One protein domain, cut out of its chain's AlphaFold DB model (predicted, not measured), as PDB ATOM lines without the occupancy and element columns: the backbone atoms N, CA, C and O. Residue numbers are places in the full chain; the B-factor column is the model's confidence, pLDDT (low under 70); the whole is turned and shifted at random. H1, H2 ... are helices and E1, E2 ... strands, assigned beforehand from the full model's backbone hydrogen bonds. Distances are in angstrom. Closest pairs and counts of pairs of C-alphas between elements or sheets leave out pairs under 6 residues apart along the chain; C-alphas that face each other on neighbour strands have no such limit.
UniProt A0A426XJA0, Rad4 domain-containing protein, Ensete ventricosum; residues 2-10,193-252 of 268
ATOM      1  N   LEU A   2     175.600 140.740 200.773       59.56
ATOM      2  CA  LEU A   2     175.477 139.415 200.155       59.56
ATOM      3  C   LEU A   2     174.718 138.500 201.120       59.56
ATOM      4  O   LEU A   2     175.175 138.273 202.236       59.56
ATOM      5  N   CYS A   3     173.550 138.012 200.710       74.50
ATOM      6  CA  CYS A   3     172.802 137.013 201.466       74.50
ATOM      7  C   CYS A   3     173.008 135.662 200.780       74.50
ATOM      8  O   CYS A   3     172.709 135.534 199.598       74.50
ATOM      9  N   PHE A   4     173.543 134.674 201.491       76.44
ATOM     10  CA  PHE A   4     173.694 133.313 200.984       76.44
ATOM     11  C   PHE A   4     172.989 132.333 201.919       76.44
ATOM     12  O   PHE A   4     172.905 132.561 203.131       76.44
ATOM     13  N   ARG A   5     172.462 131.252 201.349       81.19
ATOM     14  CA  ARG A   5     171.873 130.137 202.084       81.19
ATOM     15  C   ARG A   5     172.421 128.832 201.540       81.19
ATOM     16  O   ARG A   5     172.406 128.619 200.337       81.19
ATOM     17  N   PHE A   6     172.912 127.975 202.417       79.38
ATOM     18  CA  PHE A   6     173.299 126.615 202.067       79.38
ATOM     19  C   PHE A   6     172.086 125.705 202.219       79.38
ATOM     20  O   PHE A   6     171.383 125.804 203.216       79.38
ATOM     21  N   VAL A   7     171.820 124.832 201.263       79.50
ATOM     22  CA  VAL A   7     170.666 123.937 201.272       79.50
ATOM     23  C   VAL A   7     171.161 122.504 201.167       79.50
ATOM     24  O   VAL A   7     171.989 122.190 200.314       79.50
ATOM     25  N   SER A   8     170.661 121.631 202.036       76.56
ATOM     26  CA  SER A   8     170.960 120.202 201.987       76.56
ATOM     27  C   SER A   8     169.697 119.356 202.050       76.56
ATOM     28  O   SER A   8     168.730 119.680 202.747       76.56
ATOM     29  N   ILE A   9     169.727 118.244 201.318       72.69
ATOM     30  CA  ILE A   9     168.715 117.193 201.399       72.69
ATOM     31  C   ILE A   9     169.182 116.154 202.417       72.69
ATOM     32  O   ILE A   9     170.259 115.572 202.271       72.69
ATOM     33  N   LEU A  10     168.361 115.903 203.437       67.81
ATOM     34  CA  LEU A  10     168.605 114.853 204.422       67.81
ATOM     35  C   LEU A  10     167.748 113.621 204.111       67.81
ATOM     36  O   LEU A  10     166.523 113.701 204.013       67.81
ATOM     37  N   PRO A 193     175.874 110.967 195.219       50.78
ATOM     38  CA  PRO A 193     176.277 112.235 195.820       50.78
ATOM     39  C   PRO A 193     175.142 112.809 196.684       50.78
ATOM     40  O   PRO A 193     173.977 112.754 196.271       50.78
ATOM     41  N   PRO A 194     175.431 113.293 197.904       56.38
ATOM     42  CA  PRO A 194     174.455 114.064 198.657       56.38
ATOM     43  C   PRO A 194     174.152 115.339 197.865       56.38
ATOM     44  O   PRO A 194     175.066 116.046 197.450       56.38
ATOM     45  N   LEU A 195     172.871 115.599 197.616       69.06
ATOM     46  CA  LEU A 195     172.418 116.795 196.913       69.06
ATOM     47  C   LEU A 195     172.438 117.957 197.910       69.06
ATOM     48  O   LEU A 195     171.531 118.112 198.733       69.06
ATOM     49  N   TYR A 196     173.517 118.726 197.872       77.12
ATOM     50  CA  TYR A 196     173.649 119.988 198.580       77.12
ATOM     51  C   TYR A 196     173.981 121.090 197.578       77.12
ATOM     52  O   TYR A 196     174.712 120.866 196.618       77.12
ATOM     53  N   TRP A 197     173.443 122.282 197.798       84.50
ATOM     54  CA  TRP A 197     173.686 123.452 196.959       84.50
ATOM     55  C   TRP A 197     173.686 124.722 197.797       84.50
ATOM     56  O   TRP A 197     173.368 124.713 198.985       84.50
ATOM     57  N   ALA A 198     174.052 125.836 197.185       86.38
ATOM     58  CA  ALA A 198     173.894 127.155 197.758       86.38
ATOM     59  C   ALA A 198     172.919 127.980 196.918       86.38
ATOM     60  O   ALA A 198     172.826 127.835 195.704       86.38
ATOM     61  N   GLU A 199     172.202 128.877 197.573       83.62
ATOM     62  CA  GLU A 199     171.461 129.953 196.937       83.62
ATOM     63  C   GLU A 199     172.112 131.267 197.351       83.62
ATOM     64  O   GLU A 199     172.272 131.553 198.541       83.62
ATOM     65  N   VAL A 200     172.506 132.073 196.373       85.12
ATOM     66  CA  VAL A 200     173.127 133.380 196.599       85.12
ATOM     67  C   VAL A 200     172.181 134.453 196.094       85.12
ATOM     68  O   VAL A 200     171.779 134.443 194.936       85.12
ATOM     69  N   TYR A 201     171.810 135.390 196.957       85.00
ATOM     70  CA  TYR A 201     171.044 136.554 196.549       85.00
ATOM     71  C   TYR A 201     171.972 137.574 195.894       85.00
ATOM     72  O   TYR A 201     172.794 138.212 196.559       85.00
ATOM     73  N   CYS A 202     171.815 137.740 194.589       84.62
ATOM     74  CA  CYS A 202     172.485 138.763 193.812       84.62
ATOM     75  C   CYS A 202     171.552 139.969 193.693       84.62
ATOM     76  O   CYS A 202     170.603 139.968 192.904       84.62
ATOM     77  N   SER A 203     171.827 141.014 194.474       77.25
ATOM     78  CA  SER A 203     171.287 142.348 194.218       77.25
ATOM     79  C   SER A 203     171.991 142.913 192.983       77.25
ATOM     80  O   SER A 203     173.097 143.440 193.096       77.25
ATOM     81  N   GLY A 204     171.403 142.707 191.803       68.19
ATOM     82  CA  GLY A 204     171.858 143.358 190.575       68.19
ATOM     83  C   GLY A 204     171.647 144.875 190.628       68.19
ATOM     84  O   GLY A 204     171.056 145.398 191.569       68.19
ATOM     85  N   GLU A 205     172.111 145.580 189.597       63.31
ATOM     86  CA  GLU A 205     171.882 147.027 189.426       63.31
ATOM     87  C   GLU A 205     170.385 147.364 189.249       63.31
ATOM     88  O   GLU A 205     169.932 148.467 189.546       63.31
ATOM     89  N   THR A 206     169.579 146.382 188.838       56.25
ATOM     90  CA  THR A 206     168.117 146.451 188.855       56.25
ATOM     91  C   THR A 206     167.591 146.289 190.281       56.25
ATOM     92  O   THR A 206     167.960 145.337 190.967       56.25
ATOM     93  N   LEU A 207     166.654 147.150 190.696       58.44
ATOM     94  CA  LEU A 207     166.026 147.191 192.033       58.44
ATOM     95  C   LEU A 207     165.390 145.861 192.510       58.44
ATOM     96  O   LEU A 207     164.974 145.742 193.659       58.44
ATOM     97  N   THR A 208     165.329 144.847 191.650       68.88
ATOM     98  CA  THR A 208     164.902 143.479 191.939       68.88
ATOM     99  C   THR A 208     166.109 142.534 191.921       68.88
ATOM    100  O   THR A 208     166.482 142.005 190.874       68.88
ATOM    101  N   GLY A 209     166.744 142.308 193.072       77.69
ATOM    102  CA  GLY A 209     167.733 141.233 193.190       77.69
ATOM    103  C   GLY A 209     167.084 139.848 193.070       77.69
ATOM    104  O   GLY A 209     165.901 139.684 193.380       77.69
ATOM    105  N   ARG A 210     167.858 138.844 192.641       84.81
ATOM    106  CA  ARG A 210     167.399 137.455 192.441       84.81
ATOM    107  C   ARG A 210     168.240 136.463 193.236       84.81
ATOM    108  O   ARG A 210     169.426 136.694 193.459       84.81
ATOM    109  N   TRP A 211     167.634 135.348 193.631       82.94
ATOM    110  CA  TRP A 211     168.369 134.195 194.152       82.94
ATOM    111  C   TRP A 211     168.952 133.400 192.984       82.94
ATOM    112  O   TRP A 211     168.247 133.099 192.023       82.94
ATOM    113  N   VAL A 212     170.240 133.098 193.066       82.94
ATOM    114  CA  VAL A 212     170.994 132.324 192.083       82.94
ATOM    115  C   VAL A 212     171.372 131.000 192.723       82.94
ATOM    116  O   VAL A 212     171.995 130.974 193.786       82.94
ATOM    117  N   HIS A 213     170.987 129.909 192.073       83.62
ATOM    118  CA  HIS A 213     171.382 128.566 192.474       83.62
ATOM    119  C   HIS A 213     172.858 128.320 192.133       83.62
ATOM    120  O   HIS A 213     173.305 128.643 191.033       83.62
ATOM    121  N   VAL A 214     173.610 127.736 193.059       82.69
ATOM    122  CA  VAL A 214     175.029 127.412 192.901       82.69
ATOM    123  C   VAL A 214     175.285 126.011 193.441       82.69
ATOM    124  O   VAL A 214     175.222 125.772 194.645       82.69
ATOM    125  N   ASP A 215     175.641 125.095 192.551       81.69
ATOM    126  CA  ASP A 215     176.107 123.756 192.885       81.69
ATOM    127  C   ASP A 215     177.589 123.645 192.517       81.69
ATOM    128  O   ASP A 215     177.969 123.476 191.354       81.69
ATOM    129  N   ALA A 216     178.441 123.767 193.535       80.44
ATOM    130  CA  ALA A 216     179.886 123.683 193.370       80.44
ATOM    131  C   ALA A 216     180.366 122.258 193.045       80.44
ATOM    132  O   ALA A 216     181.399 122.106 192.397       80.44
ATOM    133  N   ALA A 217     179.632 121.222 193.469       74.00
ATOM    134  CA  ALA A 217     180.009 119.829 193.236       74.00
ATOM    135  C   ALA A 217     179.784 119.428 191.772       74.00
ATOM    136  O   ALA A 217     180.586 118.687 191.206       74.00
ATOM    137  N   ASN A 218     178.729 119.962 191.152       73.50
ATOM    138  CA  ASN A 218     178.390 119.713 189.751       73.50
ATOM    139  C   ASN A 218     178.821 120.842 188.795       73.50
ATOM    140  O   ASN A 218     178.569 120.748 187.594       73.50
ATOM    141  N   ALA A 219     179.479 121.892 189.304       78.06
ATOM    142  CA  ALA A 219     179.873 123.090 188.556       78.06
ATOM    143  C   ALA A 219     178.697 123.749 187.801       78.06
ATOM    144  O   ALA A 219     178.834 124.182 186.655       78.06
ATOM    145  N   ILE A 220     177.527 123.811 188.445       77.69
ATOM    146  CA  ILE A 220     176.307 124.410 187.891       77.69
ATOM    147  C   ILE A 220     176.052 125.742 188.596       77.69
ATOM    148  O   ILE A 220     175.981 125.812 189.820       77.69
ATOM    149  N   VAL A 221     175.872 126.800 187.810       81.25
ATOM    150  CA  VAL A 221     175.439 128.121 188.280       81.25
ATOM    151  C   VAL A 221     174.162 128.474 187.532       81.25
ATOM    152  O   VAL A 221     174.080 128.262 186.325       81.25
ATOM    153  N   ASP A 222     173.173 128.982 188.259       82.56
ATOM    154  CA  ASP A 222     171.857 129.374 187.749       82.56
ATOM    155  C   ASP A 222     171.032 128.246 187.105       82.56
ATOM    156  O   ASP A 222     170.199 128.488 186.244       82.56
ATOM    157  N   GLY A 223     171.259 126.999 187.524       71.38
ATOM    158  CA  GLY A 223     170.544 125.827 187.009       71.38
ATOM    159  C   GLY A 223     169.500 125.295 187.982       71.38
ATOM    160  O   GLY A 223     169.559 124.117 188.331       71.38
ATOM    161  N   ALA A 224     168.577 126.139 188.451       69.00
ATOM    162  CA  ALA A 224     167.541 125.720 189.401       69.00
ATOM    163  C   ALA A 224     166.684 124.566 188.841       69.00
ATOM    164  O   ALA A 224     166.380 123.616 189.559       69.00
ATOM    165  N   GLU A 225     166.384 124.587 187.541       65.56
ATOM    166  CA  GLU A 225     165.653 123.528 186.834       65.56
ATOM    167  C   GLU A 225     166.439 122.213 186.703       65.56
ATOM    168  O   GLU A 225     165.866 121.146 186.495       65.56
ATOM    169  N   ARG A 226     167.767 122.254 186.849       65.19
ATOM    170  CA  ARG A 226     168.624 121.063 186.749       65.19
ATOM    171  C   ARG A 226     168.711 120.300 188.066       65.19
ATOM    172  O   ARG A 226     169.040 119.114 188.047       65.19
ATOM    173  N   VAL A 227     168.376 120.954 189.179       63.66
ATOM    174  CA  VAL A 227     168.245 120.318 190.498       63.66
ATOM    175  C   VAL A 227     167.159 119.258 190.452       63.66
ATOM    176  O   VAL A 227     167.351 118.183 191.005       63.66
ATOM    177  N   GLU A 228     166.066 119.521 189.733       62.12
ATOM    178  CA  GLU A 228     164.960 118.582 189.571       62.12
ATOM    179  C   GLU A 228     165.398 117.288 188.907       62.12
ATOM    180  O   GLU A 228     165.210 116.204 189.452       62.12
ATOM    181  N   ALA A 229     166.042 117.404 187.748       62.62
ATOM    182  CA  ALA A 229     166.511 116.250 187.004       62.62
ATOM    183  C   ALA A 229     167.614 115.495 187.763       62.62
ATOM    184  O   ALA A 229     167.607 114.265 187.791       62.62
ATOM    185  N   ALA A 230     168.537 116.209 188.417       62.56
ATOM    186  CA  ALA A 230     169.590 115.601 189.233       62.56
ATOM    187  C   ALA A 230     169.016 114.879 190.462       62.56
ATOM    188  O   ALA A 230     169.465 113.788 190.825       62.56
ATOM    189  N   ALA A 231     167.984 115.458 191.069       61.94
ATOM    190  CA  ALA A 231     167.261 114.862 192.168       61.94
ATOM    191  C   ALA A 231     166.396 113.679 191.761       61.94
ATOM    192  O   ALA A 231     166.374 112.705 192.495       61.94
ATOM    193  N   ALA A 232     165.719 113.733 190.616       60.50
ATOM    194  CA  ALA A 232     164.930 112.625 190.087       60.50
ATOM    195  C   ALA A 232     165.824 111.463 189.621       60.50
ATOM    196  O   ALA A 232     165.467 110.294 189.773       60.50
ATOM    197  N   ALA A 233     167.013 111.769 189.090       58.03
ATOM    198  CA  ALA A 233     168.022 110.773 188.729       58.03
ATOM    199  C   ALA A 233     168.590 110.059 189.964       58.03
ATOM    200  O   ALA A 233     168.884 108.860 189.925       58.03
ATOM    201  N   CYS A 234     168.693 110.764 191.092       54.03
ATOM    202  CA  CYS A 234     168.858 110.121 192.382       54.03
ATOM    203  C   CYS A 234     167.531 109.429 192.709       54.03
ATOM    204  O   CYS A 234     166.575 110.089 193.067       54.03
ATOM    205  N   ARG A 235     167.430 108.099 192.603       57.12
ATOM    206  CA  ARG A 235     166.224 107.323 192.982       57.12
ATOM    207  C   ARG A 235     165.926 107.392 194.496       57.12
ATOM    208  O   ARG A 235     165.894 106.372 195.184       57.12
ATOM    209  N   ARG A 236     165.791 108.594 195.050       58.31
ATOM    210  CA  ARG A 236     165.686 108.929 196.462       58.31
ATOM    211  C   ARG A 236     164.471 109.839 196.628       58.31
ATOM    212  O   ARG A 236     164.493 110.959 196.125       58.31
ATOM    213  N   PRO A 237     163.419 109.390 197.325       55.28
ATOM    214  CA  PRO A 237     162.332 110.285 197.685       55.28
ATOM    215  C   PRO A 237     162.880 111.353 198.640       55.28
ATOM    216  O   PRO A 237     163.378 111.020 199.718       55.28
ATOM    217  N   MET A 238     162.817 112.626 198.245       60.25
ATOM    218  CA  MET A 238     163.139 113.731 199.144       60.25
ATOM    219  C   MET A 238     162.117 113.756 200.282       60.25
ATOM    220  O   MET A 238     160.917 113.741 200.025       60.25
ATOM    221  N   LYS A 239     162.584 113.776 201.533       65.44
ATOM    222  CA  LYS A 239     161.701 113.925 202.703       65.44
ATOM    223  C   LYS A 239     162.015 115.149 203.552       65.44
ATOM    224  O   LYS A 239     161.107 115.660 204.195       65.44
ATOM    225  N   TYR A 240     163.267 115.610 203.549       70.06
ATOM    226  CA  TYR A 240     163.684 116.763 204.338       70.06
ATOM    227  C   TYR A 240     164.682 117.621 203.561       70.06
ATOM    228  O   TYR A 240     165.727 117.132 203.131       70.06
ATOM    229  N   VAL A 241     164.362 118.904 203.414       73.88
ATOM    230  CA  VAL A 241     165.220 119.934 202.826       73.88
ATOM    231  C   VAL A 241     165.431 121.022 203.872       73.88
ATOM    232  O   VAL A 241     164.471 121.622 204.364       73.88
ATOM    233  N   VAL A 242     166.686 121.287 204.225       79.38
ATOM    234  CA  VAL A 242     167.040 122.273 205.254       79.38
ATOM    235  C   VAL A 242     167.927 123.346 204.647       79.38
ATOM    236  O   VAL A 242     168.943 123.044 204.025       79.38
ATOM    237  N   ALA A 243     167.546 124.607 204.851       82.31
ATOM    238  CA  ALA A 243     168.319 125.770 204.444       82.31
ATOM    239  C   ALA A 243     169.011 126.404 205.659       82.31
ATOM    240  O   ALA A 243     168.370 126.756 206.645       82.31
ATOM    241  N   PHE A 244     170.316 126.598 205.566       82.00
ATOM    242  CA  PHE A 244     171.177 127.223 206.556       82.00
ATOM    243  C   PHE A 244     171.545 128.628 206.083       82.00
ATOM    244  O   PHE A 244     172.078 128.806 204.990       82.00
ATOM    245  N   ALA A 245     171.270 129.633 206.906       83.56
ATOM    246  CA  ALA A 245     171.665 131.021 206.692       83.56
ATOM    247  C   ALA A 245     172.479 131.516 207.896       83.56
ATOM    248  O   ALA A 245     172.524 130.854 208.932       83.56
ATOM    249  N   ALA A 246     173.042 132.724 207.810       75.44
ATOM    250  CA  ALA A 246     173.726 133.360 208.944       75.44
ATOM    251  C   ALA A 246     172.860 133.434 210.224       75.44
ATOM    252  O   ALA A 246     173.389 133.408 211.329       75.44
ATOM    253  N   ASN A 247     171.528 133.449 210.080       75.88
ATOM    254  CA  ASN A 247     170.569 133.498 211.190       75.88
ATOM    255  C   ASN A 247     170.056 132.107 211.632       75.88
ATOM    256  O   ASN A 247     169.049 132.028 212.333       75.88
ATOM    257  N   GLY A 248     170.709 131.016 211.219       80.69
ATOM    258  CA  GLY A 248     170.383 129.648 211.630       80.69
ATOM    259  C   GLY A 248     169.815 128.764 210.518       80.69
ATOM    260  O   GLY A 248     169.806 129.125 209.339       80.69
ATOM    261  N   ALA A 249     169.363 127.570 210.907       81.88
ATOM    262  CA  ALA A 249     168.798 126.562 210.015       81.88
ATOM    263  C   ALA A 249     167.264 126.627 210.001       81.88
ATOM    264  O   ALA A 249     166.633 126.761 211.049       81.88
ATOM    265  N   LYS A 250     166.657 126.502 208.821       84.12
ATOM    266  CA  LYS A 250     165.207 126.474 208.625       84.12
ATOM    267  C   LYS A 250     164.812 125.289 207.752       84.12
ATOM    268  O   LYS A 250     165.375 125.092 206.678       84.12
ATOM    269  N   ASP A 251     163.812 124.541 208.205       78.31
ATOM    270  CA  ASP A 251     163.131 123.538 207.391       78.31
ATOM    271  C   ASP A 251     162.386 124.229 206.237       78.31
ATOM    272  O   ASP A 251     161.533 125.097 206.457       78.31
ATOM    273  N   VAL A 252     162.747 123.874 205.006       73.56
ATOM    274  CA  VAL A 252     162.138 124.385 203.771       73.56
ATOM    275  C   VAL A 252     161.411 123.289 202.986       73.56
ATOM    276  O   VAL A 252     160.888 123.572 201.910       73.56
TER     277      VAL A 252
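What this domain is: This is residues 2 to 10 and 193 to 252 of the 268 residues of the protein "Rad4 domain-containing protein" of Ensete ventricosum (UniProt A0A426XJA0). A single strongly twisted sheet of five antiparallel strands makes a wall, with one short helix, H1, over one of its faces near E2 and E3 and no named element on the opposite face. Hairpins form both ends of the sheet, E2 with E3 and E4 with E5, and E1 runs between them. The printed part has 69 residues, with the elements E1, E2, E3, H1, E4 and E5 along the chain and the sheet order E3, E2, E1, E4, E5; the class is mixed, helices and strands. The whole is only just compact, close to loose, with a radius of gyration of the C-alphas of 12.8 A, and its elongated outline spans 40 by 25 by 17 A.

How they stand to each other: E1, residues 3 to 10, is an inner strand. E2, residues 196 to 202, is its antiparallel neighbour at 161 degrees, with N 5 and O 199 within hydrogen-bond range at 2.8 A. E3, residues 210 to 215, is an edge strand and forms a hairpin with E2 at 150 degrees; N 212 and O 200 are 2.8 A apart. Residues 214 to 215 of E3 also pair, antiparallel, with residues 220 to 221. H1, residues 224 to 233, is on the sheet at a height over the sheet of 10.7 A. It lies over E2 and only just over E3, on which 3 of its 10 C-alphas fall, and runs along the strands, at 3 degrees to E2 on the local plane. The closest C-alphas of E3 and H1 are those of His 213 and Ala 224, 5.7 A apart. In H1, 4 of 6 O i to N i+4 pairs are within hydrogen-bond range. E4, residues 240 to 245, is antiparallel to E1 at 156 degrees, with N 8 and O 242 3.0 A apart. E5, residues 248 to 251, is the other edge strand and forms a hairpin with E4 at 155 degrees; N 250 and O 243 are 2.8 A apart. E3 and E5 are apart.

Where its parts are: E1 begins at C-alpha 3 (172.802, 137.013, 201.466) and is 22.7 A long from first to last C-alpha. E2 measures 19.4 A, E3 16.2 A and E4 16.5 A. H1 begins at C-alpha 224 (167.541, 125.720, 189.401) and is 15.0 A long. E5, 10.4 A long, ends at C-alpha 251 (163.131, 123.538, 207.391).

The domain as a whole: The two C-alphas farthest apart are those of Glu 205 and Arg 235, at 40.3 A. Residues 11 to 192 are not printed, and C-alphas 10 and 193 are 11.8 A apart across this cut. Of the links that are printed whole, E4 to E5 is tight and the others are short. The mean pLDDT of the printed part is 72.8, and 26 residues are under 70, among them residues 204 to 208 and 224 to 239.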